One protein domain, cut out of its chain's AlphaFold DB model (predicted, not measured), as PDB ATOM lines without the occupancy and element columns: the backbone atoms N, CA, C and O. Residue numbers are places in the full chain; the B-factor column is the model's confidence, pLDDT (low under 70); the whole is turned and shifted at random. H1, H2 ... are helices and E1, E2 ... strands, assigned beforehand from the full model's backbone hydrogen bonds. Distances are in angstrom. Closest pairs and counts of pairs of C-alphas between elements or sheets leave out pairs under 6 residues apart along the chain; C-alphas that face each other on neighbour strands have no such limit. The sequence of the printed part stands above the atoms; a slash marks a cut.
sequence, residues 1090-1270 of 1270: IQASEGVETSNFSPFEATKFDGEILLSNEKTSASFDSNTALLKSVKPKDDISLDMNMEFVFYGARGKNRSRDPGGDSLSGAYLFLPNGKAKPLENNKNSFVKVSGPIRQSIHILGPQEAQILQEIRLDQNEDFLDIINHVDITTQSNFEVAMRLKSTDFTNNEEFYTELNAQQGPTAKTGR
ATOM      1  N   ILE A1090     173.622 118.398 189.655       94.38
ATOM      2  CA  ILE A1090     172.357 118.893 189.121       94.38
ATOM      3  C   ILE A1090     172.534 119.294 187.659       94.38
ATOM      4  O   ILE A1090     173.476 119.998 187.291       94.38
ATOM      5  N   GLN A1091     171.603 118.863 186.816       93.50
ATOM      6  CA  GLN A1091     171.509 119.305 185.427       93.50
ATOM      7  C   GLN A1091     170.127 119.904 185.193       93.50
ATOM      8  O   GLN A1091     169.117 119.277 185.499       93.50
ATOM      9  N   ALA A1092     170.073 121.122 184.662       92.94
ATOM     10  CA  ALA A1092     168.836 121.865 184.465       92.94
ATOM     11  C   ALA A1092     168.566 122.126 182.977       92.94
ATOM     12  O   ALA A1092     169.478 122.442 182.209       92.94
ATOM     13  N   SER A1093     167.295 122.037 182.595       91.25
ATOM     14  CA  SER A1093     166.791 122.377 181.258       91.25
ATOM     15  C   SER A1093     167.029 123.846 180.860       91.25
ATOM     16  O   SER A1093     167.409 124.710 181.670       91.25
ATOM     17  N   GLU A1094     166.831 124.153 179.577       82.81
ATOM     18  CA  GLU A1094     166.867 125.524 179.065       82.81
ATOM     19  C   GLU A1094     165.776 126.381 179.747       82.81
ATOM     20  O   GLU A1094     164.669 125.918 179.994       82.81
ATOM     21  N   GLY A1095     166.100 127.618 180.147       81.06
ATOM     22  CA  GLY A1095     165.173 128.499 180.889       81.06
ATOM     23  C   GLY A1095     165.176 128.383 182.426       81.06
ATOM     24  O   GLY A1095     164.758 129.325 183.094       81.06
ATOM     25  N   VAL A1096     165.722 127.309 183.015       88.75
ATOM     26  CA  VAL A1096     165.873 127.184 184.484       88.75
ATOM     27  C   VAL A1096     167.182 127.828 184.969       88.75
ATOM     28  O   VAL A1096     168.270 127.431 184.557       88.75
ATOM     29  N   GLU A1097     167.118 128.827 185.846       88.25
ATOM     30  CA  GLU A1097     168.301 129.540 186.358       88.25
ATOM     31  C   GLU A1097     169.158 128.654 187.286       88.25
ATOM     32  O   GLU A1097     168.763 128.346 188.409       88.25
ATOM     33  N   THR A1098     170.366 128.276 186.850       87.75
ATOM     34  CA  THR A1098     171.269 127.388 187.614       87.75
ATOM     35  C   THR A1098     171.820 128.033 188.891       87.75
ATOM     36  O   THR A1098     172.145 127.327 189.843       87.75
ATOM     37  N   SER A1099     171.859 129.368 188.971       85.38
ATOM     38  CA  SER A1099     172.247 130.109 190.182       85.38
ATOM     39  C   SER A1099     171.340 129.826 191.382       85.38
ATOM     40  O   SER A1099     171.772 129.977 192.524       85.38
ATOM     41  N   ASN A1100     170.103 129.386 191.139       83.94
ATOM     42  CA  ASN A1100     169.127 129.103 192.191       83.94
ATOM     43  C   ASN A1100     169.397 127.781 192.926       83.94
ATOM     44  O   ASN A1100     168.710 127.498 193.900       83.94
ATOM     45  N   PHE A1101     170.403 127.007 192.502       86.31
ATOM     46  CA  PHE A1101     170.736 125.695 193.066       86.31
ATOM     47  C   PHE A1101     171.987 125.702 193.958       86.31
ATOM     48  O   PHE A1101     172.398 124.649 194.437       86.31
ATOM     49  N   SER A1102     172.599 126.862 194.224       82.25
ATOM     50  CA  SER A1102     173.716 126.964 195.176       82.25
ATOM     51  C   SER A1102     173.311 126.416 196.557       82.25
ATOM     52  O   SER A1102     172.255 126.805 197.055       82.25
ATOM     53  N   PRO A1103     174.139 125.588 197.229       85.94
ATOM     54  CA  PRO A1103     175.560 125.316 196.964       85.94
ATOM     55  C   PRO A1103     175.855 124.119 196.038       85.94
ATOM     56  O   PRO A1103     177.012 123.719 195.933       85.94
ATOM     57  N   PHE A1104     174.852 123.521 195.396       88.88
ATOM     58  CA  PHE A1104     175.046 122.372 194.508       88.88
ATOM     59  C   PHE A1104     175.627 122.792 193.154       88.88
ATOM     60  O   PHE A1104     175.317 123.862 192.625       88.88
ATOM     61  N   GLU A1105     176.460 121.928 192.572       88.25
ATOM     62  CA  GLU A1105     176.988 122.133 191.224       88.25
ATOM     63  C   GLU A1105     175.872 121.881 190.200       88.25
ATOM     64  O   GLU A1105     175.456 120.739 189.978       88.25
ATOM     65  N   ALA A1106     175.372 122.964 189.600       91.69
ATOM     66  CA  ALA A1106     174.304 122.933 188.611       91.69
ATOM     67  C   ALA A1106     174.808 123.350 187.226       91.69
ATOM     68  O   ALA A1106     175.324 124.453 187.033       91.69
ATOM     69  N   THR A1107     174.607 122.475 186.244       93.38
ATOM     70  CA  THR A1107     174.972 122.693 184.837       93.38
ATOM     71  C   THR A1107     173.735 122.689 183.946       93.38
ATOM     72  O   THR A1107     172.643 122.309 184.374       93.38
ATOM     73  N   LYS A1108     173.877 123.157 182.704       90.75
ATOM     74  CA  LYS A1108     172.824 123.003 181.697       90.75
ATOM     75  C   LYS A1108     172.837 121.594 181.124       90.75
ATOM     76  O   LYS A1108     173.886 120.960 181.054       90.75
ATOM     77  N   PHE A1109     171.657 121.120 180.754       85.12
ATOM     78  CA  PHE A1109     171.497 119.817 180.136       85.12
ATOM     79  C   PHE A1109     172.142 119.781 178.740       85.12
ATOM     80  O   PHE A1109     171.941 120.704 177.953       85.12
ATOM     81  N   ASP A1110     172.900 118.722 178.451       75.81
ATOM     82  CA  ASP A1110     173.529 118.443 177.154       75.81
ATOM     83  C   ASP A1110     173.547 116.915 176.952       75.81
ATOM     84  O   ASP A1110     174.142 116.196 177.759       75.81
ATOM     85  N   GLY A1111     172.836 116.403 175.940       78.00
ATOM     86  CA  GLY A1111     172.770 114.968 175.613       78.00
ATOM     87  C   GLY A1111     171.435 114.266 175.910       78.00
ATOM     88  O   GLY A1111     170.365 114.846 175.744       78.00
ATOM     89  N   GLU A1112     171.496 112.983 176.289       82.75
ATOM     90  CA  GLU A1112     170.332 112.128 176.579       82.75
ATOM     91  C   GLU A1112     170.007 112.079 178.081       82.75
ATOM     92  O   GLU A1112     170.898 112.014 178.934       82.75
ATOM     93  N   ILE A1113     168.714 112.068 178.424       91.94
ATOM     94  CA  ILE A1113     168.252 111.925 179.810       91.94
ATOM     95  C   ILE A1113     168.120 110.430 180.133       91.94
ATOM     96  O   ILE A1113     167.229 109.753 179.627       91.94
ATOM     97  N   LEU A1114     169.004 109.932 181.001       94.00
ATOM     98  CA  LEU A1114     169.049 108.537 181.454       94.00
ATOM     99  C   LEU A1114     169.104 108.454 182.987       94.00
ATOM    100  O   LEU A1114     169.920 109.149 183.606       94.00
ATOM    101  N   LEU A1115     168.290 107.575 183.573       95.31
ATOM    102  CA  LEU A1115     168.451 107.063 184.938       95.31
ATOM    103  C   LEU A1115     168.891 105.598 184.865       95.31
ATOM    104  O   LEU A1115     168.361 104.846 184.049       95.31
ATOM    105  N   SER A1116     169.861 105.178 185.676       94.88
ATOM    106  CA  SER A1116     170.350 103.790 185.648       94.88
ATOM    107  C   SER A1116     170.955 103.336 186.973       94.88
ATOM    108  O   SER A1116     171.726 104.082 187.579       94.88
ATOM    109  N   ASN A1117     170.699 102.083 187.351       94.00
ATOM    110  CA  ASN A1117     171.327 101.397 188.484       94.00
ATOM    111  C   ASN A1117     171.798  99.975 188.088       94.00
ATOM    112  O   ASN A1117     171.910  99.661 186.902       94.00
ATOM    113  N   GLU A1118     172.094  99.097 189.059       91.56
ATOM    114  CA  GLU A1118     172.567  97.736 188.770       91.56
ATOM    115  C   GLU A1118     171.498  96.764 188.233       91.56
ATOM    116  O   GLU A1118     171.876  95.638 187.897       91.56
ATOM    117  N   LYS A1119     170.213  97.147 188.171       92.62
ATOM    118  CA  LYS A1119     169.071  96.290 187.793       92.62
ATOM    119  C   LYS A1119     168.231  96.817 186.626       92.62
ATOM    120  O   LYS A1119     167.756  96.007 185.838       92.62
ATOM    121  N   THR A1120     168.065  98.130 186.499       94.50
ATOM    122  CA  THR A1120     167.187  98.766 185.509       94.50
ATOM    123  C   THR A1120     167.788 100.088 185.025       94.50
ATOM    124  O   THR A1120     168.529 100.775 185.733       94.50
ATOM    125  N   SER A1121     167.460 100.455 183.788       95.25
ATOM    126  CA  SER A1121     167.725 101.773 183.214       95.25
ATOM    127  C   SER A1121     166.472 102.334 182.547       95.25
ATOM    128  O   SER A1121     165.646 101.576 182.048       95.25
ATOM    129  N   ALA A1122     166.312 103.652 182.545       96.25
ATOM    130  CA  ALA A1122     165.164 104.335 181.964       96.25
ATOM    131  C   ALA A1122     165.611 105.566 181.179       96.25
ATOM    132  O   ALA A1122     166.394 106.372 181.688       96.25
ATOM    133  N   SER A1123     165.119 105.699 179.948       95.56
ATOM    134  CA  SER A1123     165.388 106.841 179.077       95.56
ATOM    135  C   SER A1123     164.182 107.774 179.006       95.56
ATOM    136  O   SER A1123     163.028 107.341 179.103       95.56
ATOM    137  N   PHE A1124     164.454 109.062 178.825       95.00
ATOM    138  CA  PHE A1124     163.441 110.111 178.816       95.00
ATOM    139  C   PHE A1124     163.595 110.989 177.576       95.00
ATOM    140  O   PHE A1124     164.692 111.154 177.035       95.00
ATOM    141  N   ASP A1125     162.484 111.552 177.110       91.50
ATOM    142  CA  ASP A1125     162.478 112.457 175.966       91.50
ATOM    143  C   ASP A1125     163.231 113.756 176.296       91.50
ATOM    144  O   ASP A1125     162.966 114.406 177.305       91.50
ATOM    145  N   SER A1126     164.171 114.157 175.436       87.00
ATOM    146  CA  SER A1126     165.097 115.263 175.714       87.00
ATOM    147  C   SER A1126     164.424 116.635 175.811       87.00
ATOM    148  O   SER A1126     165.013 117.557 176.369       87.00
ATOM    149  N   ASN A1127     163.212 116.786 175.264       83.00
ATOM    150  CA  ASN A1127     162.485 118.055 175.249       83.00
ATOM    151  C   ASN A1127     161.475 118.149 176.396       83.00
ATOM    152  O   ASN A1127     161.314 119.205 176.998       83.00
ATOM    153  N   THR A1128     160.776 117.053 176.687       88.25
ATOM    154  CA  THR A1128     159.678 117.019 177.668       88.25
ATOM    155  C   THR A1128     160.089 116.443 179.022       88.25
ATOM    156  O   THR A1128     159.369 116.645 180.002       88.25
ATOM    157  N   ALA A1129     161.224 115.734 179.069       92.44
ATOM    158  CA  ALA A1129     161.722 114.918 180.178       92.44
ATOM    159  C   ALA A1129     160.790 113.785 180.635       92.44
ATOM    160  O   ALA A1129     161.064 113.143 181.645       92.44
ATOM    161  N   LEU A1130     159.717 113.506 179.891       94.06
ATOM    162  CA  LEU A1130     158.795 112.416 180.195       94.06
ATOM    163  C   LEU A1130     159.406 111.062 179.820       94.06
ATOM    164  O   LEU A1130     160.264 110.971 178.936       94.06
ATOM    165  N   LEU A1131     158.957 110.009 180.508       95.56
ATOM    166  CA  LEU A1131     159.437 108.647 180.287       95.56
ATOM    167  C   LEU A1131     159.227 108.234 178.824       95.56
ATOM    168  O   LEU A1131     158.148 108.448 178.262       95.56
ATOM    169  N   LYS A1132     160.275 107.653 178.233       94.50
ATOM    170  CA  LYS A1132     160.291 107.179 176.848       94.50
ATOM    171  C   LYS A1132     160.504 105.674 176.760       94.50
ATOM    172  O   LYS A1132     159.809 105.021 175.990       94.50
ATOM    173  N   SER A1133     161.442 105.115 177.522       94.12
ATOM    174  CA  SER A1133     161.651 103.666 177.565       94.12
ATOM    175  C   SER A1133     162.210 103.197 178.902       94.12
ATOM    176  O   SER A1133     162.867 103.956 179.618       94.12
ATOM    177  N   VAL A1134     161.962 101.931 179.231       94.25
ATOM    178  CA  VAL A1134     162.515 101.244 180.402       94.25
ATOM    179  C   VAL A1134     163.198  99.969 179.934       94.25
ATOM    180  O   VAL A1134     162.620  99.185 179.191       94.25
ATOM    181  N   LYS A1135     164.428  99.747 180.383       93.19
ATOM    182  CA  LYS A1135     165.220  98.563 180.079       93.19
ATOM    183  C   LYS A1135     165.680  97.899 181.381       93.19
ATOM    184  O   LYS A1135     166.632  98.395 182.000       93.19
ATOM    185  N   PRO A1136     165.042  96.790 181.790       90.81
ATOM    186  CA  PRO A1136     165.597  95.888 182.794       90.81
ATOM    187  C   PRO A1136     166.940  95.326 182.304       90.81
ATOM    188  O   PRO A1136     167.155  95.152 181.106       90.81
ATOM    189  N   LYS A1137     167.877  95.067 183.215       81.62
ATOM    190  CA  LYS A1137     169.268  94.727 182.873       81.62
ATOM    191  C   LYS A1137     169.410  93.465 182.019       81.62
ATOM    192  O   LYS A1137     170.233  93.463 181.106       81.62
ATOM    193  N   ASP A1138     168.603  92.448 182.303       80.56
ATOM    194  CA  ASP A1138     168.644  91.136 181.645       80.56
ATOM    195  C   ASP A1138     167.448  90.912 180.700       80.56
ATOM    196  O   ASP A1138     167.139  89.776 180.347       80.56
ATOM    197  N   ASP A1139     166.770  91.989 180.288       82.00
ATOM    198  CA  ASP A1139     165.581  91.927 179.434       82.00
ATOM    199  C   ASP A1139     165.646  92.952 178.284       82.00
ATOM    200  O   ASP A1139     166.589  93.747 178.149       82.00
ATOM    201  N   ILE A1140     164.649  92.911 177.404       84.25
ATOM    202  CA  ILE A1140     164.506  93.852 176.301       84.25
ATOM    203  C   ILE A1140     164.119  95.245 176.810       84.25
ATOM    204  O   ILE A1140     163.428  95.414 177.814       84.25
ATOM    205  N   SER A1141     164.579  96.266 176.089       88.12
ATOM    206  CA  SER A1141     164.080  97.625 176.290       88.12
ATOM    207  C   SER A1141     162.621  97.682 175.852       88.12
ATOM    208  O   SER A1141     162.313  97.238 174.750       88.12
ATOM    209  N   LEU A1142     161.771  98.257 176.695       90.69
ATOM    210  CA  LEU A1142     160.359  98.496 176.434       90.69
ATOM    211  C   LEU A1142     160.123  99.990 176.219       90.69
ATOM    212  O   LEU A1142     160.374 100.801 177.116       90.69
ATOM    213  N   ASP A1143     159.608 100.352 175.055       92.69
ATOM    214  CA  ASP A1143     159.111 101.681 174.743       92.69
ATOM    215  C   ASP A1143     157.862 101.960 175.585       92.69
ATOM    216  O   ASP A1143     156.857 101.251 175.527       92.69
ATOM    217  N   MET A1144     157.937 103.011 176.393       92.31
ATOM    218  CA  MET A1144     156.946 103.424 177.382       92.31
ATOM    219  C   MET A1144     156.777 104.940 177.296       92.31
ATOM    220  O   MET A1144     157.298 105.688 178.118       92.31
ATOM    221  N   ASN A1145     156.055 105.395 176.272       92.56
ATOM    222  CA  ASN A1145     155.815 106.810 176.014       92.56
ATOM    223  C   ASN A1145     154.762 107.353 176.988       92.56
ATOM    224  O   ASN A1145     153.570 107.050 176.867       92.56
ATOM    225  N   MET A1146     155.206 108.158 177.950       94.81
ATOM    226  CA  MET A1146     154.342 108.813 178.928       94.81
ATOM    227  C   MET A1146     153.762 110.121 178.380       94.81
ATOM    228  O   MET A1146     154.463 110.932 177.781       94.81
ATOM    229  N   GLU A1147     152.476 110.362 178.632       93.69
ATOM    230  CA  GLU A1147     151.813 111.638 178.355       93.69
ATOM    231  C   GLU A1147     150.783 111.989 179.439       93.69
ATOM    232  O   GLU A1147     150.198 111.110 180.075       93.69
ATOM    233  N   PHE A1148     150.501 113.281 179.595       95.19
ATOM    234  CA  PHE A1148     149.331 113.760 180.326       95.19
ATOM    235  C   PHE A1148     148.210 114.139 179.362       95.19
ATOM    236  O   PHE A1148     148.430 114.777 178.328       95.19
ATOM    237  N   VAL A1149     146.988 113.756 179.717       95.88
ATOM    238  CA  VAL A1149     145.774 114.051 178.958       95.88
ATOM    239  C   VAL A1149     144.690 114.582 179.878       95.88
ATOM    240  O   VAL A1149     144.739 114.384 181.090       95.88
ATOM    241  N   PHE A1150     143.676 115.216 179.302       95.75
ATOM    242  CA  PHE A1150     142.494 115.627 180.043       95.75
ATOM    243  C   PHE A1150     141.198 115.230 179.340       95.75
ATOM    244  O   PHE A1150     141.122 115.158 178.108       95.75
ATOM    245  N   TYR A1151     140.165 115.017 180.144       95.75
ATOM    246  CA  TYR A1151     138.780 114.901 179.720       95.75
ATOM    247  C   TYR A1151     138.016 116.152 180.148       95.75
ATOM    248  O   TYR A1151     138.184 116.652 181.261       95.75
ATOM    249  N   GLY A1152     137.175 116.666 179.251       92.25
ATOM    250  CA  GLY A1152     136.197 117.690 179.600       92.25
ATOM    251  C   GLY A1152     134.857 117.061 179.972       92.25
ATOM    252  O   GLY A1152     134.529 115.984 179.477       92.25
ATOM    253  N   ALA A1153     134.041 117.748 180.769       89.00
ATOM    254  CA  ALA A1153     132.662 117.317 181.022       89.00
ATOM    255  C   ALA A1153     131.723 117.701 179.862       89.00
ATOM    256  O   ALA A1153     131.926 118.715 179.177       89.00
ATOM    257  N   ARG A1154     130.677 116.899 179.623       85.56
ATOM    258  CA  ARG A1154     129.595 117.248 178.681       85.56
ATOM    259  C   ARG A1154     128.885 118.533 179.126       85.56
ATOM    260  O   ARG A1154     128.734 118.786 180.315       85.56
ATOM    261  N   GLY A1155     128.468 119.364 178.170       67.44
ATOM    262  CA  GLY A1155     127.661 120.558 178.445       67.44
ATOM    263  C   GLY A1155     126.167 120.232 178.520       67.44
ATOM    264  O   GLY A1155     125.725 119.243 177.941       67.44
ATOM    265  N   LYS A1156     125.367 121.090 179.172       63.88
ATOM    266  CA  LYS A1156     123.897 120.978 179.144       63.88
ATOM    267  C   LYS A1156     123.387 121.188 177.713       63.88
ATOM    268  O   LYS A1156     123.412 122.319 177.220       63.88
ATOM    269  N   ASN A1157     122.900 120.143 177.054       53.00
ATOM    270  CA  ASN A1157     122.227 120.287 175.767       53.00
ATOM    271  C   ASN A1157     120.762 120.665 176.013       53.00
ATOM    272  O   ASN A1157     120.015 119.887 176.576       53.00
ATOM    273  N   ARG A1158     120.289 121.826 175.533       46.06
ATOM    274  CA  ARG A1158     118.863 122.238 175.629       46.06
ATOM    275  C   ARG A1158     117.896 121.375 174.780       46.06
ATOM    276  O   ARG A1158     116.797 121.827 174.450       46.06
ATOM    277  N   SER A1159     118.315 120.186 174.355       44.88
ATOM    278  CA  SER A1159     117.540 119.267 173.521       44.88
ATOM    279  C   SER A1159     116.604 118.434 174.398       44.88
ATOM    280  O   SER A1159     117.012 117.944 175.439       44.88
ATOM    281  N   ARG A1160     115.348 118.264 173.969       42.66
ATOM    282  CA  ARG A1160     114.246 117.591 174.691       42.66
ATOM    283  C   ARG A1160     114.411 116.063 174.843       42.66
ATOM    284  O   ARG A1160     113.399 115.371 174.945       42.66
ATOM    285  N   ASP A1161     115.629 115.532 174.813       45.59
ATOM    286  CA  ASP A1161     115.854 114.090 174.917       45.59
ATOM    287  C   ASP A1161     116.019 113.685 176.399       45.59
ATOM    288  O   ASP A1161     116.913 114.215 177.060       45.59
ATOM    289  N   PRO A1162     115.188 112.785 176.963       43.47
ATOM    290  CA  PRO A1162     115.129 112.531 178.411       43.47
ATOM    291  C   PRO A1162     116.403 111.965 179.071       43.47
ATOM    292  O   PRO A1162     116.431 111.857 180.296       43.47
ATOM    293  N   GLY A1163     117.434 111.608 178.295       46.69
ATOM    294  CA  GLY A1163     118.738 111.128 178.780       46.69
ATOM    295  C   GLY A1163     119.918 112.085 178.536       46.69
ATOM    296  O   GLY A1163     121.039 111.773 178.915       46.69
ATOM    297  N   GLY A1164     119.704 113.249 177.907       45.81
ATOM    298  CA  GLY A1164     120.785 114.116 177.400       45.81
ATOM    299  C   GLY A1164     121.315 115.205 178.347       45.81
ATOM    300  O   GLY A1164     122.163 115.996 177.930       45.81
ATOM    301  N   ASP A1165     120.818 115.275 179.587       55.31
ATOM    302  CA  ASP A1165     121.011 116.425 180.494       55.31
ATOM    303  C   ASP A1165     121.992 116.185 181.663       55.31
ATOM    304  O   ASP A1165     122.237 117.097 182.461       55.31
ATOM    305  N   SER A1166     122.555 114.982 181.790       69.56
ATOM    306  CA  SER A1166     123.418 114.621 182.921       69.56
ATOM    307  C   SER A1166     124.858 115.094 182.731       69.56
ATOM    308  O   SER A1166     125.461 114.930 181.671       69.56
ATOM    309  N   LEU A1167     125.414 115.689 183.785       85.12
ATOM    310  CA  LEU A1167     126.790 116.184 183.829       85.12
ATOM    311  C   LEU A1167     127.668 115.203 184.613       85.12
ATOM    312  O   LEU A1167     127.172 114.540 185.528       85.12
ATOM    313  N   SER A1168     128.970 115.167 184.306       91.31
ATOM    314  CA  SER A1168     129.956 114.586 185.228       91.31
ATOM    315  C   SER A1168     129.809 115.217 186.615       91.31
ATOM    316  O   SER A1168     129.448 116.390 186.753       91.31
ATOM    317  N   GLY A1169     130.121 114.449 187.651       92.50
ATOM    318  CA  GLY A1169     130.054 114.900 189.035       92.50
ATOM    319  C   GLY A1169     130.869 113.997 189.949       92.50
ATOM    320  O   GLY A1169     131.719 113.250 189.487       92.50
ATOM    321  N   ALA A1170     130.589 114.042 191.254       95.56
ATOM    322  CA  ALA A1170     131.330 113.225 192.218       95.56
ATOM    323  C   ALA A1170     131.197 111.713 191.948       95.56
ATOM    324  O   ALA A1170     132.155 110.974 192.158       95.56
ATOM    325  N   TYR A1171     130.029 111.277 191.467       96.62
ATOM    326  CA  TYR A1171     129.733 109.881 191.141       96.62
ATOM    327  C   TYR A1171     130.041 109.542 189.674       96.62
ATOM    328  O   TYR A1171     130.751 108.579 189.388       96.62
ATOM    329  N   LEU A1172     129.494 110.335 188.747       95.88
ATOM    330  CA  LEU A1172     129.452 110.026 187.317       95.88
ATOM    331  C   LEU A1172     130.664 110.580 186.570       95.88
ATOM    332  O   LEU A1172     130.969 111.768 186.698       95.88
ATOM    333  N   PHE A1173     131.258 109.757 185.707       95.50
ATOM    334  CA  PHE A1173     132.246 110.195 184.724       95.50
ATOM    335  C   PHE A1173     131.622 110.195 183.323       95.50
ATOM    336  O   PHE A1173     131.478 109.154 182.685       95.50
ATOM    337  N   LEU A1174     131.224 111.377 182.846       93.44
ATOM    338  CA  LEU A1174     130.555 111.586 181.558       93.44
ATOM    339  C   LEU A1174     131.385 112.531 180.671       93.44
ATOM    340  O   LEU A1174     131.042 113.712 180.514       93.44
ATOM    341  N   PRO A1175     132.488 112.040 180.075       93.19
ATOM    342  CA  PRO A1175     133.373 112.874 179.279       93.19
ATOM    343  C   PRO A1175     132.689 113.367 177.995       93.19
ATOM    344  O   PRO A1175     131.840 112.693 177.401       93.19
ATOM    345  N   ASN A1176     133.089 114.548 177.520       91.06
ATOM    346  CA  ASN A1176     132.608 115.162 176.276       91.06
ATOM    347  C   ASN A1176     133.302 114.652 175.003       91.06
ATOM    348  O   ASN A1176     133.236 115.295 173.954       91.06
ATOM    349  N   GLY A1177     133.967 113.503 175.090       89.88
ATOM    350  CA  GLY A1177     134.688 112.867 173.998       89.88
ATOM    351  C   GLY A1177     135.943 112.154 174.491       89.88
ATOM    352  O   GLY A1177     136.148 111.967 175.689       89.88
ATOM    353  N   LYS A1178     136.799 111.760 173.545       93.31
ATOM    354  CA  LYS A1178     138.111 111.175 173.850       93.31
ATOM    355  C   LYS A1178     139.002 112.192 174.572       93.31
ATOM    356  O   LYS A1178     138.914 113.391 174.304       93.31
ATOM    357  N   ALA A1179     139.889 111.694 175.433       94.94
ATOM    358  CA  ALA A1179     140.875 112.526 176.118       94.94
ATOM    359  C   ALA A1179     141.742 113.296 175.116       94.94
ATOM    360  O   ALA A1179     142.155 112.744 174.090       94.94
ATOM    361  N   LYS A1180     142.052 114.545 175.449       95.00
ATOM    362  CA  LYS A1180     142.914 115.425 174.658       95.00
ATOM    363  C   LYS A1180     144.287 115.530 175.328       95.00
ATOM    364  O   LYS A1180     144.329 115.634 176.553       95.00
ATOM    365  N   PRO A1181     145.395 115.488 174.570       93.31
ATOM    366  CA  PRO A1181     146.726 115.670 175.141       93.31
ATOM    367  C   PRO A1181     146.885 117.081 175.715       93.31
ATOM    368  O   PRO A1181     146.347 118.040 175.159       93.31
ATOM    369  N   LEU A1182     147.617 117.191 176.822       92.12
ATOM    370  CA  LEU A1182     148.083 118.466 177.368       92.12
ATOM    371  C   LEU A1182     149.431 118.852 176.731       92.12
ATOM    372  O   LEU A1182     150.202 117.977 176.327       92.12
ATOM    373  N   GLU A1183     149.709 120.154 176.595       84.75
ATOM    374  CA  GLU A1183     150.955 120.640 175.984       84.75
ATOM    375  C   GLU A1183     152.162 120.387 176.908       84.75
ATOM    376  O   GLU A1183     152.362 121.088 177.896       84.75
ATOM    377  N   ASN A1184     153.011 119.412 176.558       78.31
ATOM    378  CA  ASN A1184     154.216 119.057 177.334       78.31
ATOM    379  C   ASN A1184     155.513 119.696 176.792       78.31
ATOM    380  O   ASN A1184     156.583 119.560 177.378       78.31
ATOM    381  N   ASN A1185     155.453 120.402 175.659       69.38
ATOM    382  CA  ASN A1185     156.617 120.982 174.971       69.38
ATOM    383  C   ASN A1185     157.228 122.217 175.668       69.38
ATOM    384  O   ASN A1185     158.193 122.784 175.162       69.38
ATOM    385  N   LYS A1186     156.664 122.648 176.802       71.06
ATOM    386  CA  LYS A1186     157.138 123.780 177.618       71.06
ATOM    387  C   LYS A1186     157.545 123.351 179.033       71.06
ATOM    388  O   LYS A1186     157.612 124.194 179.930       71.06
ATOM    389  N   ASN A1187     157.771 122.056 179.249       88.25
ATOM    390  CA  ASN A1187     158.152 121.537 180.556       88.25
ATOM    391  C   ASN A1187     159.511 122.104 180.980       88.25
ATOM    392  O   ASN A1187     160.479 122.079 180.224       88.25
ATOM    393  N   SER A1188     159.587 122.594 182.213       91.69
ATOM    394  CA  SER A1188     160.869 122.872 182.863       91.69
ATOM    395  C   SER A1188     161.253 121.654 183.680       91.69
ATOM    396  O   SER A1188     160.421 121.136 184.413       91.69
ATOM    397  N   PHE A1189     162.495 121.195 183.590       93.44
ATOM    398  CA  PHE A1189     162.946 120.042 184.364       93.44
ATOM    399  C   PHE A1189     164.365 120.178 184.910       93.44
ATOM    400  O   PHE A1189     165.188 120.953 184.398       93.44
ATOM    401  N   VAL A1190     164.634 119.402 185.959       95.12
ATOM    402  CA  VAL A1190     165.926 119.277 186.637       95.12
ATOM    403  C   VAL A1190     166.207 117.805 186.920       95.12
ATOM    404  O   VAL A1190     165.376 117.116 187.504       95.12
ATOM    405  N   LYS A1191     167.394 117.331 186.543       95.12
ATOM    406  CA  LYS A1191     167.909 116.004 186.880       95.12
ATOM    407  C   LYS A1191     168.866 116.107 188.062       95.12
ATOM    408  O   LYS A1191     169.820 116.886 188.018       95.12
ATOM    409  N   VAL A1192     168.647 115.281 189.077       95.44
ATOM    410  CA  VAL A1192     169.521 115.121 190.241       95.44
ATOM    411  C   VAL A1192     170.223 113.771 190.130       95.44
ATOM    412  O   VAL A1192     169.584 112.728 190.031       95.44
ATOM    413  N   SER A1193     171.557 113.784 190.100       93.94
ATOM    414  CA  SER A1193     172.377 112.580 189.938       93.94
ATOM    415  C   SER A1193     173.239 112.348 191.175       93.94
ATOM    416  O   SER A1193     174.162 113.121 191.446       93.94
ATOM    417  N   GLY A1194     172.946 111.272 191.904       93.62
ATOM    418  CA  GLY A1194     173.718 110.811 193.054       93.62
ATOM    419  C   GLY A1194     174.132 109.336 192.950       93.62
ATOM    420  O   GLY A1194     173.703 108.633 192.031       93.62
ATOM    421  N   PRO A1195     175.006 108.868 193.861       91.25
ATOM    422  CA  PRO A1195     175.534 107.503 193.858       91.25
ATOM    423  C   PRO A1195     174.540 106.430 194.323       91.25
ATOM    424  O   PRO A1195     174.753 105.261 194.013       91.25
ATOM    425  N   ILE A1196     173.499 106.796 195.083       95.12
ATOM    426  CA  ILE A1196     172.489 105.848 195.590       95.12
ATOM    427  C   ILE A1196     171.067 106.156 195.119       95.12
ATOM    428  O   ILE A1196     170.229 105.265 195.148       95.12
ATOM    429  N   ARG A1197     170.792 107.391 194.691       96.19
ATOM    430  CA  ARG A1197     169.503 107.819 194.141       96.19
ATOM    431  C   ARG A1197     169.728 108.793 192.999       96.19
ATOM    432  O   ARG A1197     170.542 109.718 193.108       96.19
ATOM    433  N   GLN A1198     168.966 108.606 191.933       96.50
ATOM    434  CA  GLN A1198     168.863 109.541 190.820       96.50
ATOM    435  C   GLN A1198     167.394 109.927 190.625       96.50
ATOM    436  O   GLN A1198     166.516 109.081 190.777       96.50
ATOM    437  N   SER A1199     167.119 111.183 190.279       97.19
ATOM    438  CA  SER A1199     165.751 111.653 190.043       97.19
ATOM    439  C   SER A1199     165.659 112.712 188.948       97.19
ATOM    440  O   SER A1199     166.641 113.368 188.588       97.19
ATOM    441  N   ILE A1200     164.456 112.876 188.406       96.56
ATOM    442  CA  ILE A1200     164.075 113.936 187.476       96.56
ATOM    443  C   ILE A1200     162.837 114.616 188.046       96.56
ATOM    444  O   ILE A1200     161.842 113.958 188.329       96.56
ATOM    445  N   HIS A1201     162.899 115.936 188.186       96.12
ATOM    446  CA  HIS A1201     161.782 116.771 188.607       96.12
ATOM    447  C   HIS A1201     161.307 117.595 187.415       96.12
ATOM    448  O   HIS A1201     162.104 118.322 186.821       96.12
ATOM    449  N   ILE A1202     160.029 117.482 187.069       95.00
ATOM    450  CA  ILE A1202     159.419 118.047 185.865       95.00
ATOM    451  C   ILE A1202     158.253 118.930 186.296       95.00
ATOM    452  O   ILE A1202     157.334 118.473 186.966       95.00
ATOM    453  N   LEU A1203     158.290 120.201 185.911       93.62
ATOM    454  CA  LEU A1203     157.200 121.151 186.078       93.62
ATOM    455  C   LEU A1203     156.476 121.322 184.741       93.62
ATOM    456  O   LEU A1203     156.998 121.951 183.816       93.62
ATOM    457  N   GLY A1204     155.271 120.768 184.669       88.81
ATOM    458  CA  GLY A1204     154.388 120.792 183.509       88.81
ATOM    459  C   GLY A1204     153.521 119.527 183.428       88.81
ATOM    460  O   GLY A1204     153.819 118.541 184.102       88.81
ATOM    461  N   PRO A1205     152.445 119.522 182.620       88.44
ATOM    462  CA  PRO A1205     151.949 120.622 181.786       88.44
ATOM    463  C   PRO A1205     151.413 121.805 182.615       88.44
ATOM    464  O   PRO A1205     150.905 121.629 183.727       88.44
ATOM    465  N   GLN A1206     151.554 123.029 182.091       82.19
ATOM    466  CA  GLN A1206     151.284 124.275 182.835       82.19
ATOM    467  C   GLN A1206     149.809 124.427 183.228       82.19
ATOM    468  O   GLN A1206     149.503 124.994 184.275       82.19
ATOM    469  N   GLU A1207     148.898 123.895 182.417       85.69
ATOM    470  CA  GLU A1207     147.451 123.960 182.617       85.69
ATOM    471  C   GLU A1207     146.996 123.205 183.873       85.69
ATOM    472  O   GLU A1207     146.043 123.626 184.526       85.69
ATOM    473  N   ALA A1208     147.681 122.114 184.229       85.00
ATOM    474  CA  ALA A1208     147.379 121.294 185.407       85.00
ATOM    475  C   ALA A1208     148.384 121.490 186.561       85.00
ATOM    476  O   ALA A1208     148.299 120.779 187.563       85.00
ATOM    477  N   GLN A1209     149.344 122.415 186.393       86.75
ATOM    478  CA  GLN A1209     150.398 122.759 187.359       86.75
ATOM    479  C   GLN A1209     151.052 121.533 188.014       86.75
ATOM    480  O   GLN A1209     151.252 121.489 189.226       86.75
ATOM    481  N   ILE A1210     151.367 120.518 187.205       92.38
ATOM    482  CA  ILE A1210     151.901 119.254 187.715       92.38
ATOM    483  C   ILE A1210     153.395 119.406 188.001       92.38
ATOM    484  O   ILE A1210     154.164 119.776 187.114       92.38
ATOM    485  N   LEU A1211     153.805 119.099 189.233       94.12
ATOM    486  CA  LEU A1211     155.199 118.819 189.571       94.12
ATOM    487  C   LEU A1211     155.354 117.301 189.687       94.12
ATOM    488  O   LEU A1211     154.862 116.695 190.638       94.12
ATOM    489  N   GLN A1212     156.011 116.697 188.705       95.56
ATOM    490  CA  GLN A1212     156.306 115.272 188.671       95.56
ATOM    491  C   GLN A1212     157.740 115.014 189.143       95.56
ATOM    492  O   GLN A1212     158.671 115.669 188.683       95.56
ATOM    493  N   GLU A1213     157.925 114.040 190.025       96.38
ATOM    494  CA  GLU A1213     159.221 113.456 190.367       96.38
ATOM    495  C   GLU A1213     159.259 112.016 189.857       96.38
ATOM    496  O   GLU A1213     158.362 111.228 190.151       96.38
ATOM    497  N   ILE A1214     160.296 111.673 189.096       97.44
ATOM    498  CA  ILE A1214     160.597 110.295 188.701       97.44
ATOM    499  C   ILE A1214     161.945 109.932 189.303       97.44
ATOM    500  O   ILE A1214     162.933 110.603 189.006       97.44
ATOM    501  N   ARG A1215     162.008 108.889 190.132       96.50
ATOM    502  CA  ARG A1215     163.245 108.484 190.818       96.50
ATOM    503  C   ARG A1215     163.580 107.008 190.615       96.50
ATOM    504  O   ARG A1215     162.697 106.181 190.396       96.50
ATOM    505  N   LEU A1216     164.877 106.720 190.689       96.94
ATOM    506  CA  LEU A1216     165.468 105.388 190.629       96.94
ATOM    507  C   LEU A1216     166.539 105.266 191.716       96.94
ATOM    508  O   LEU A1216     167.560 105.966 191.672       96.94
ATOM    509  N   ASP A1217     166.315 104.359 192.658       95.94
ATOM    510  CA  ASP A1217     167.243 104.093 193.755       95.94
ATOM    511  C   ASP A1217     168.172 102.923 193.447       95.94
ATOM    512  O   ASP A1217     167.913 102.098 192.573       95.94
ATOM    513  N   GLN A1218     169.293 102.836 194.160       92.50
ATOM    514  CA  GLN A1218     170.214 101.712 194.038       92.50
ATOM    515  C   GLN A1218     169.487 100.394 194.352       92.50
ATOM    516  O   GLN A1218     168.725 100.311 195.311       92.50
ATOM    517  N   ASN A1219     169.784  99.337 193.590       86.88
ATOM    518  CA  ASN A1219     169.206  97.997 193.741       86.88
ATOM    519  C   ASN A1219     167.678  97.870 193.536       86.88
ATOM    520  O   ASN A1219     167.153  96.774 193.767       86.88
ATOM    521  N   GLU A1220     166.966  98.904 193.087       91.88
ATOM    522  CA  GLU A1220     165.550  98.795 192.707       91.88
ATOM    523  C   GLU A1220     165.390  98.398 191.237       91.88
ATOM    524  O   GLU A1220     166.174  98.787 190.377       91.88
ATOM    525  N   ASP A1221     164.391  97.581 190.931       91.31
ATOM    526  CA  ASP A1221     164.052  97.167 189.565       91.31
ATOM    527  C   ASP A1221     162.873  97.959 188.972       91.31
ATOM    528  O   ASP A1221     162.528  97.751 187.808       91.31
ATOM    529  N   PHE A1222     162.313  98.913 189.720       92.44
ATOM    530  CA  PHE A1222     161.188  99.761 189.325       92.44
ATOM    531  C   PHE A1222     161.537 101.259 189.376       92.44
ATOM    532  O   PHE A1222     162.562 101.660 189.922       92.44
ATOM    533  N   LEU A1223     160.676 102.086 188.772       94.50
ATOM    534  CA  LEU A1223     160.717 103.548 188.863       94.50
ATOM    535  C   LEU A1223     159.574 104.030 189.750       94.50
ATOM    536  O   LEU A1223     158.424 103.642 189.539       94.50
ATOM    537  N   ASP A1224     159.877 104.939 190.665       95.75
ATOM    538  CA  ASP A1224     158.866 105.654 191.436       95.75
ATOM    539  C   ASP A1224     158.465 106.933 190.694       95.75
ATOM    540  O   ASP A1224     159.324 107.744 190.347       95.75
ATOM    541  N   ILE A1225     157.161 107.125 190.470       96.38
ATOM    542  CA  ILE A1225     156.589 108.323 189.838       96.38
ATOM    543  C   ILE A1225     155.641 108.998 190.828       96.38
ATOM    544  O   ILE A1225     154.623 108.428 191.220       96.38
ATOM    545  N   ILE A1226     155.949 110.235 191.199       95.81
ATOM    546  CA  ILE A1226     155.188 111.033 192.161       95.81
ATOM    547  C   ILE A1226     154.660 112.264 191.431       95.81
ATOM    548  O   ILE A1226     155.437 113.049 190.902       95.81
ATOM    549  N   ASN A1227     153.339 112.448 191.408       95.06
ATOM    550  CA  ASN A1227     152.699 113.597 190.766       95.06
ATOM    551  C   ASN A1227     152.049 114.496 191.822       95.06
ATOM    552  O   ASN A1227     151.051 114.120 192.440       95.06
ATOM    553  N   HIS A1228     152.563 115.709 191.980       93.25
ATOM    554  CA  HIS A1228     151.884 116.775 192.707       93.25
ATOM    555  C   HIS A1228     150.975 117.518 191.730       93.25
ATOM    556  O   HIS A1228     151.463 118.181 190.820       93.25
ATOM    557  N   VAL A1229     149.660 117.371 191.894       92.00
ATOM    558  CA  VAL A1229     148.656 117.876 190.948       92.00
ATOM    559  C   VAL A1229     147.847 118.999 191.589       92.00
ATOM    560  O   VAL A1229     147.203 118.776 192.615       92.00
ATOM    561  N   ASP A1230     147.824 120.174 190.956       89.88
ATOM    562  CA  ASP A1230     146.972 121.299 191.354       89.88
ATOM    563  C   ASP A1230     146.078 121.746 190.188       89.88
ATOM    564  O   ASP A1230     146.462 122.506 189.302       89.88
ATOM    565  N   ILE A1231     144.833 121.272 190.217       92.12
ATOM    566  CA  ILE A1231     143.785 121.638 189.255       92.12
ATOM    567  C   ILE A1231     142.754 122.601 189.860       92.12
ATOM    568  O   ILE A1231     141.652 122.734 189.333       92.12
ATOM    569  N   THR A1232     143.070 123.279 190.969       88.38
ATOM    570  CA  THR A1232     142.111 124.142 191.693       88.38
ATOM    571  C   THR A1232     141.612 125.332 190.872       88.38
ATOM    572  O   THR A1232     140.525 125.852 191.129       88.38
ATOM    573  N   THR A1233     142.384 125.749 189.869       89.06
ATOM    574  CA  THR A1233     142.030 126.827 188.934       89.06
ATOM    575  C   THR A1233     141.212 126.344 187.731       89.06
ATOM    576  O   THR A1233     140.695 127.170 186.977       89.06
ATOM    577  N   GLN A1234     141.057 125.027 187.559       92.44
ATOM    578  CA  GLN A1234     140.354 124.412 186.435       92.44
ATOM    579  C   GLN A1234     138.894 124.075 186.779       92.44
ATOM    580  O   GLN A1234     138.512 123.910 187.937       92.44
ATOM    581  N   SER A1235     138.046 123.961 185.753       91.81
ATOM    582  CA  SER A1235     136.634 123.574 185.890       91.81
ATOM    583  C   SER A1235     136.223 122.641 184.756       91.81
ATOM    584  O   SER A1235     136.635 122.851 183.616       91.81
ATOM    585  N   ASN A1236     135.395 121.631 185.056       92.31
ATOM    586  CA  ASN A1236     135.017 120.573 184.108       92.31
ATOM    587  C   ASN A1236     136.245 119.920 183.453       92.31
ATOM    588  O   ASN A1236     136.278 119.746 182.235       92.31
ATOM    589  N   PHE A1237     137.253 119.623 184.273       94.06
ATOM    590  CA  PHE A1237     138.580 119.196 183.854       94.06
ATOM    591  C   PHE A1237     139.023 118.004 184.700       94.06
ATOM    592  O   PHE A1237     139.203 118.132 185.911       94.06
ATOM    593  N   GLU A1238     139.191 116.851 184.059       95.56
ATOM    594  CA  GLU A1238     139.662 115.619 184.691       95.56
ATOM    595  C   GLU A1238     140.976 115.202 184.028       95.56
ATOM    596  O   GLU A1238     141.011 114.952 182.823       95.56
ATOM    597  N   VAL A1239     142.068 115.172 184.793       96.00
ATOM    598  CA  VAL A1239     143.420 114.890 184.288       96.00
ATOM    599  C   VAL A1239     143.776 113.417 184.458       96.00
ATOM    600  O   VAL A1239     143.458 112.811 185.478       96.00
ATOM    601  N   ALA A1240     144.465 112.844 183.474       95.81
ATOM    602  CA  ALA A1240     144.980 111.482 183.527       95.81
ATOM    603  C   ALA A1240     146.429 111.422 183.028       95.81
ATOM    604  O   ALA A1240     146.795 112.078 182.051       95.81
ATOM    605  N   MET A1241     147.239 110.591 183.682       95.81
ATOM    606  CA  MET A1241     148.544 110.162 183.179       95.81
ATOM    607  C   MET A1241     148.342 108.897 182.340       95.81
ATOM    608  O   MET A1241     147.648 107.977 182.770       95.81
ATOM    609  N   ARG A1242     148.926 108.842 181.143       94.88
ATOM    610  CA  ARG A1242     148.801 107.709 180.221       94.88
ATOM    611  C   ARG A1242     150.181 107.211 179.806       94.88
ATOM    612  O   ARG A1242     151.031 108.006 179.419       94.88
ATOM    613  N   LEU A1243     150.366 105.894 179.837       92.94
ATOM    614  CA  LEU A1243     151.537 105.205 179.297       92.94
ATOM    615  C   LEU A1243     151.145 104.501 177.993       92.94
ATOM    616  O   LEU A1243     150.112 103.833 177.940       92.94
ATOM    617  N   LYS A1244     151.944 104.673 176.938       91.50
ATOM    618  CA  LYS A1244     151.739 104.044 175.626       91.50
ATOM    619  C   LYS A1244     152.963 103.229 175.232       91.50
ATOM    620  O   LYS A1244     154.062 103.775 175.172       91.50
ATOM    621  N   SER A1245     152.749 101.973 174.863       90.12
ATOM    622  CA  SER A1245     153.783 101.110 174.291       90.12
ATOM    623  C   SER A1245     153.335 100.569 172.939       90.12
ATOM    624  O   SER A1245     152.153 100.286 172.746       90.12
ATOM    625  N   THR A1246     154.274 100.448 172.003       85.81
ATOM    626  CA  THR A1246     154.089  99.733 170.729       85.81
ATOM    627  C   THR A1246     154.653  98.315 170.768       85.81
ATOM    628  O   THR A1246     154.448  97.564 169.817       85.81
ATOM    629  N   ASP A1247     155.334  97.944 171.853       85.62
ATOM    630  CA  ASP A1247     156.113  96.703 171.934       85.62
ATOM    631  C   ASP A1247     155.271  95.484 172.310       85.62
ATOM    632  O   ASP A1247     155.721  94.346 172.182       85.62
ATOM    633  N   PHE A1248     154.029  95.698 172.745       80.00
ATOM    634  CA  PHE A1248     153.075  94.631 172.997       80.00
ATOM    635  C   PHE A1248     151.652  95.064 172.646       80.00
ATOM    636  O   PHE A1248     151.233  96.199 172.877       80.00
ATOM    637  N   THR A1249     150.883  94.127 172.096       79.06
ATOM    638  CA  THR A1249     149.438  94.261 171.912       79.06
ATOM    639  C   THR A1249     148.742  93.557 173.061       79.06
ATOM    640  O   THR A1249     148.934  92.360 173.261       79.06
ATOM    641  N   ASN A1250     147.904  94.278 173.796       82.69
ATOM    642  CA  ASN A1250     147.170  93.720 174.927       82.69
ATOM    643  C   ASN A1250     145.849  93.040 174.530       82.69
ATOM    644  O   ASN A1250     145.132  92.592 175.410       82.69
ATOM    645  N   ASN A1251     145.513  92.961 173.232       83.62
ATOM    646  CA  ASN A1251     144.283  92.337 172.714       83.62
ATOM    647  C   ASN A1251     143.006  92.781 173.446       83.62
ATOM    648  O   ASN A1251     142.137  91.955 173.705       83.62
ATOM    649  N   GLU A1252     142.902  94.073 173.783       84.19
ATOM    650  CA  GLU A1252     141.772  94.624 174.551       84.19
ATOM    651  C   GLU A1252     141.673  94.103 176.001       84.19
ATOM    652  O   GLU A1252     140.699  94.383 176.688       84.19
ATOM    653  N   GLU A1253     142.691  93.416 176.522       85.06
ATOM    654  CA  GLU A1253     142.756  92.926 177.903       85.06
ATOM    655  C   GLU A1253     143.659  93.813 178.774       85.06
ATOM    656  O   GLU A1253     144.684  94.348 178.340       85.06
ATOM    657  N   PHE A1254     143.276  93.998 180.032       87.50
ATOM    658  CA  PHE A1254     144.080  94.672 181.048       87.50
ATOM    659  C   PHE A1254     143.761  94.097 182.430       87.50
ATOM    660  O   PHE A1254     142.817  93.332 182.591       87.50
ATOM    661  N   TYR A1255     144.554  94.443 183.439       86.50
ATOM    662  CA  TYR A1255     144.357  93.952 184.801       86.50
ATOM    663  C   TYR A1255     144.277  95.132 185.757       86.50
ATOM    664  O   TYR A1255     145.095  96.049 185.685       86.50
ATOM    665  N   THR A1256     143.301  95.085 186.654       89.38
ATOM    666  CA  THR A1256     143.151  96.028 187.764       89.38
ATOM    667  C   THR A1256     142.951  95.237 189.035       89.38
ATOM    668  O   THR A1256     142.303  94.196 189.033       89.38
ATOM    669  N   GLU A1257     143.510  95.714 190.128       89.44
ATOM    670  CA  GLU A1257     143.317  95.157 191.451       89.44
ATOM    671  C   GLU A1257     141.908  95.427 191.994       89.44
ATOM    672  O   GLU A1257     141.309  96.471 191.762       89.44
ATOM    673  N   LEU A1258     141.409  94.495 192.801       90.44
ATOM    674  CA  LEU A1258     140.278  94.690 193.697       90.44
ATOM    675  C   LEU A1258     140.811  94.778 195.123       90.44
ATOM    676  O   LEU A1258     141.389  93.816 195.642       90.44
ATOM    677  N   ASN A1259     140.642  95.950 195.738       92.69
ATOM    678  CA  ASN A1259     140.929  96.228 197.151       92.69
ATOM    679  C   ASN A1259     142.335  95.786 197.620       92.69
ATOM    680  O   ASN A1259     142.524  95.472 198.797       92.69
ATOM    681  N   ALA A1260     143.318  95.760 196.709       85.62
ATOM    682  CA  ALA A1260     144.692  95.285 196.919       85.62
ATOM    683  C   ALA A1260     144.851  93.793 197.306       85.62
ATOM    684  O   ALA A1260     145.860  93.424 197.907       85.62
ATOM    685  N   GLN A1261     143.886  92.922 196.969       77.56
ATOM    686  CA  GLN A1261     143.986  91.474 197.233       77.56
ATOM    687  C   GLN A1261     144.156  90.615 195.972       77.56
ATOM    688  O   GLN A1261     144.959  89.683 195.973       77.56
ATOM    689  N   GLN A1262     143.378  90.875 194.923       73.44
ATOM    690  CA  GLN A1262     143.391  90.084 193.686       73.44
ATOM    691  C   GLN A1262     143.308  91.005 192.471       73.44
ATOM    692  O   GLN A1262     142.648  92.033 192.555       73.44
ATOM    693  N   GLY A1263     143.956  90.643 191.362       58.44
ATOM    694  CA  GLY A1263     143.858  91.356 190.086       58.44
ATOM    695  C   GLY A1263     142.995  90.587 189.089       58.44
ATOM    696  O   GLY A1263     143.546  89.726 188.400       58.44
ATOM    697  N   PRO A1264     141.663  90.792 189.031       58.00
ATOM    698  CA  PRO A1264     140.850  90.249 187.946       58.00
ATOM    699  C   PRO A1264     141.346  90.712 186.572       58.00
ATOM    700  O   PRO A1264     141.826  91.834 186.403       58.00
ATOM    701  N   THR A1265     141.176  89.846 185.573       55.72
ATOM    702  CA  THR A1265     141.251  90.249 184.167       55.72
ATOM    703  C   THR A1265     140.065  91.154 183.850       55.72
ATOM    704  O   THR A1265     138.917  90.780 184.094       55.72
ATOM    705  N   ALA A1266     140.341  92.312 183.270       62.75
ATOM    706  CA  ALA A1266     139.372  93.215 182.680       62.75
ATOM    707  C   ALA A1266     139.554  93.244 181.155       62.75
ATOM    708  O   ALA A1266     140.647  93.021 180.631       62.75
ATOM    709  N   LYS A1267     138.472  93.532 180.434       56.28
ATOM    710  CA  LYS A1267     138.490  93.764 178.987       56.28
ATOM    711  C   LYS A1267     138.002  95.170 178.694       56.28
ATOM    712  O   LYS A1267     137.096  95.666 179.366       56.28
ATOM    713  N   THR A1268     138.591  95.836 177.708       56.03
ATOM    714  CA  THR A1268     138.054  97.100 177.210       56.03
ATOM    715  C   THR A1268     136.719  96.799 176.541       56.03
ATOM    716  O   THR A1268     136.675  96.066 175.559       56.03
ATOM    717  N   GLY A1269     135.629  97.322 177.106       40.47
ATOM    718  CA  GLY A1269     134.296  97.177 176.523       40.47
ATOM    719  C   GLY A1269     134.234  97.779 175.116       40.47
ATOM    720  O   GLY A1269     134.908  98.777 174.843       40.47
ATOM    721  N   ARG A1270     133.444  97.151 174.238       31.80
ATOM    722  CA  ARG A1270     133.166  97.637 172.878       31.80
ATOM    723  C   ARG A1270     132.359  98.928 172.857       31.80
ATOM    724  O   ARG A1270     131.455  99.066 173.711       31.80
TER     725      ARG A1270
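What this domain is: This is residues 1090 to 1270 of the 1270 residues of a protein of Bursaphelenchus xylophilus (UniProt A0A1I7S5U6). With little regular structure overall, this is a strand sandwich: the sheet E2 E1 E7 E8 E9 E10, mixed, lies face to face with the smaller antiparallel sheet E3 E4 E5. A ribbon of E6 and E11 extends from beside E5 toward a loop whose residues 1158 to 1163 stick out. The printed part has 181 residues, of which the named elements hold only 72, and the class of these is mostly strand, with one named helix and 13 named strands in the order E1 H1 E2 to E13; it is loose, radius of gyration of the C-alphas 19.8 A, spanning 65 by 39 by 28 A.

How they stand to each other: E7, residues 1188 to 1193, and E8, residues 1197 to 1203, are an antiparallel hairpin; N 1201 and O 1190 are 2.8 A apart. E3, residues 1113 to 1116, touches E8, closest C-alphas Leu 1115 and Gln 1198, 6.4 A. E6, residues 1145 to 1152, and E11, residues 1237 to 1244, are antiparallel; N 1147 and O 1242 are 2.9 A apart. H1, residues 1098 to 1101, too short for O i to N i+4 pairs, is on the large sheet, height 8.1 A.

Where its parts are: E1, residues 1090 to 1092, begins at (172.357, 118.893, 189.121); E13, residues 1265 to 1267, ends at (138.490, 93.764, 178.987). E6 measures 22.7 A. The remaining strands are passed over.

The domain as a whole: The printed part has no cut. The link E6 to E7 is long, 35 residues. Residues 1155 to 1166, 1185 and 1263 to 1270 have pLDDT under 70.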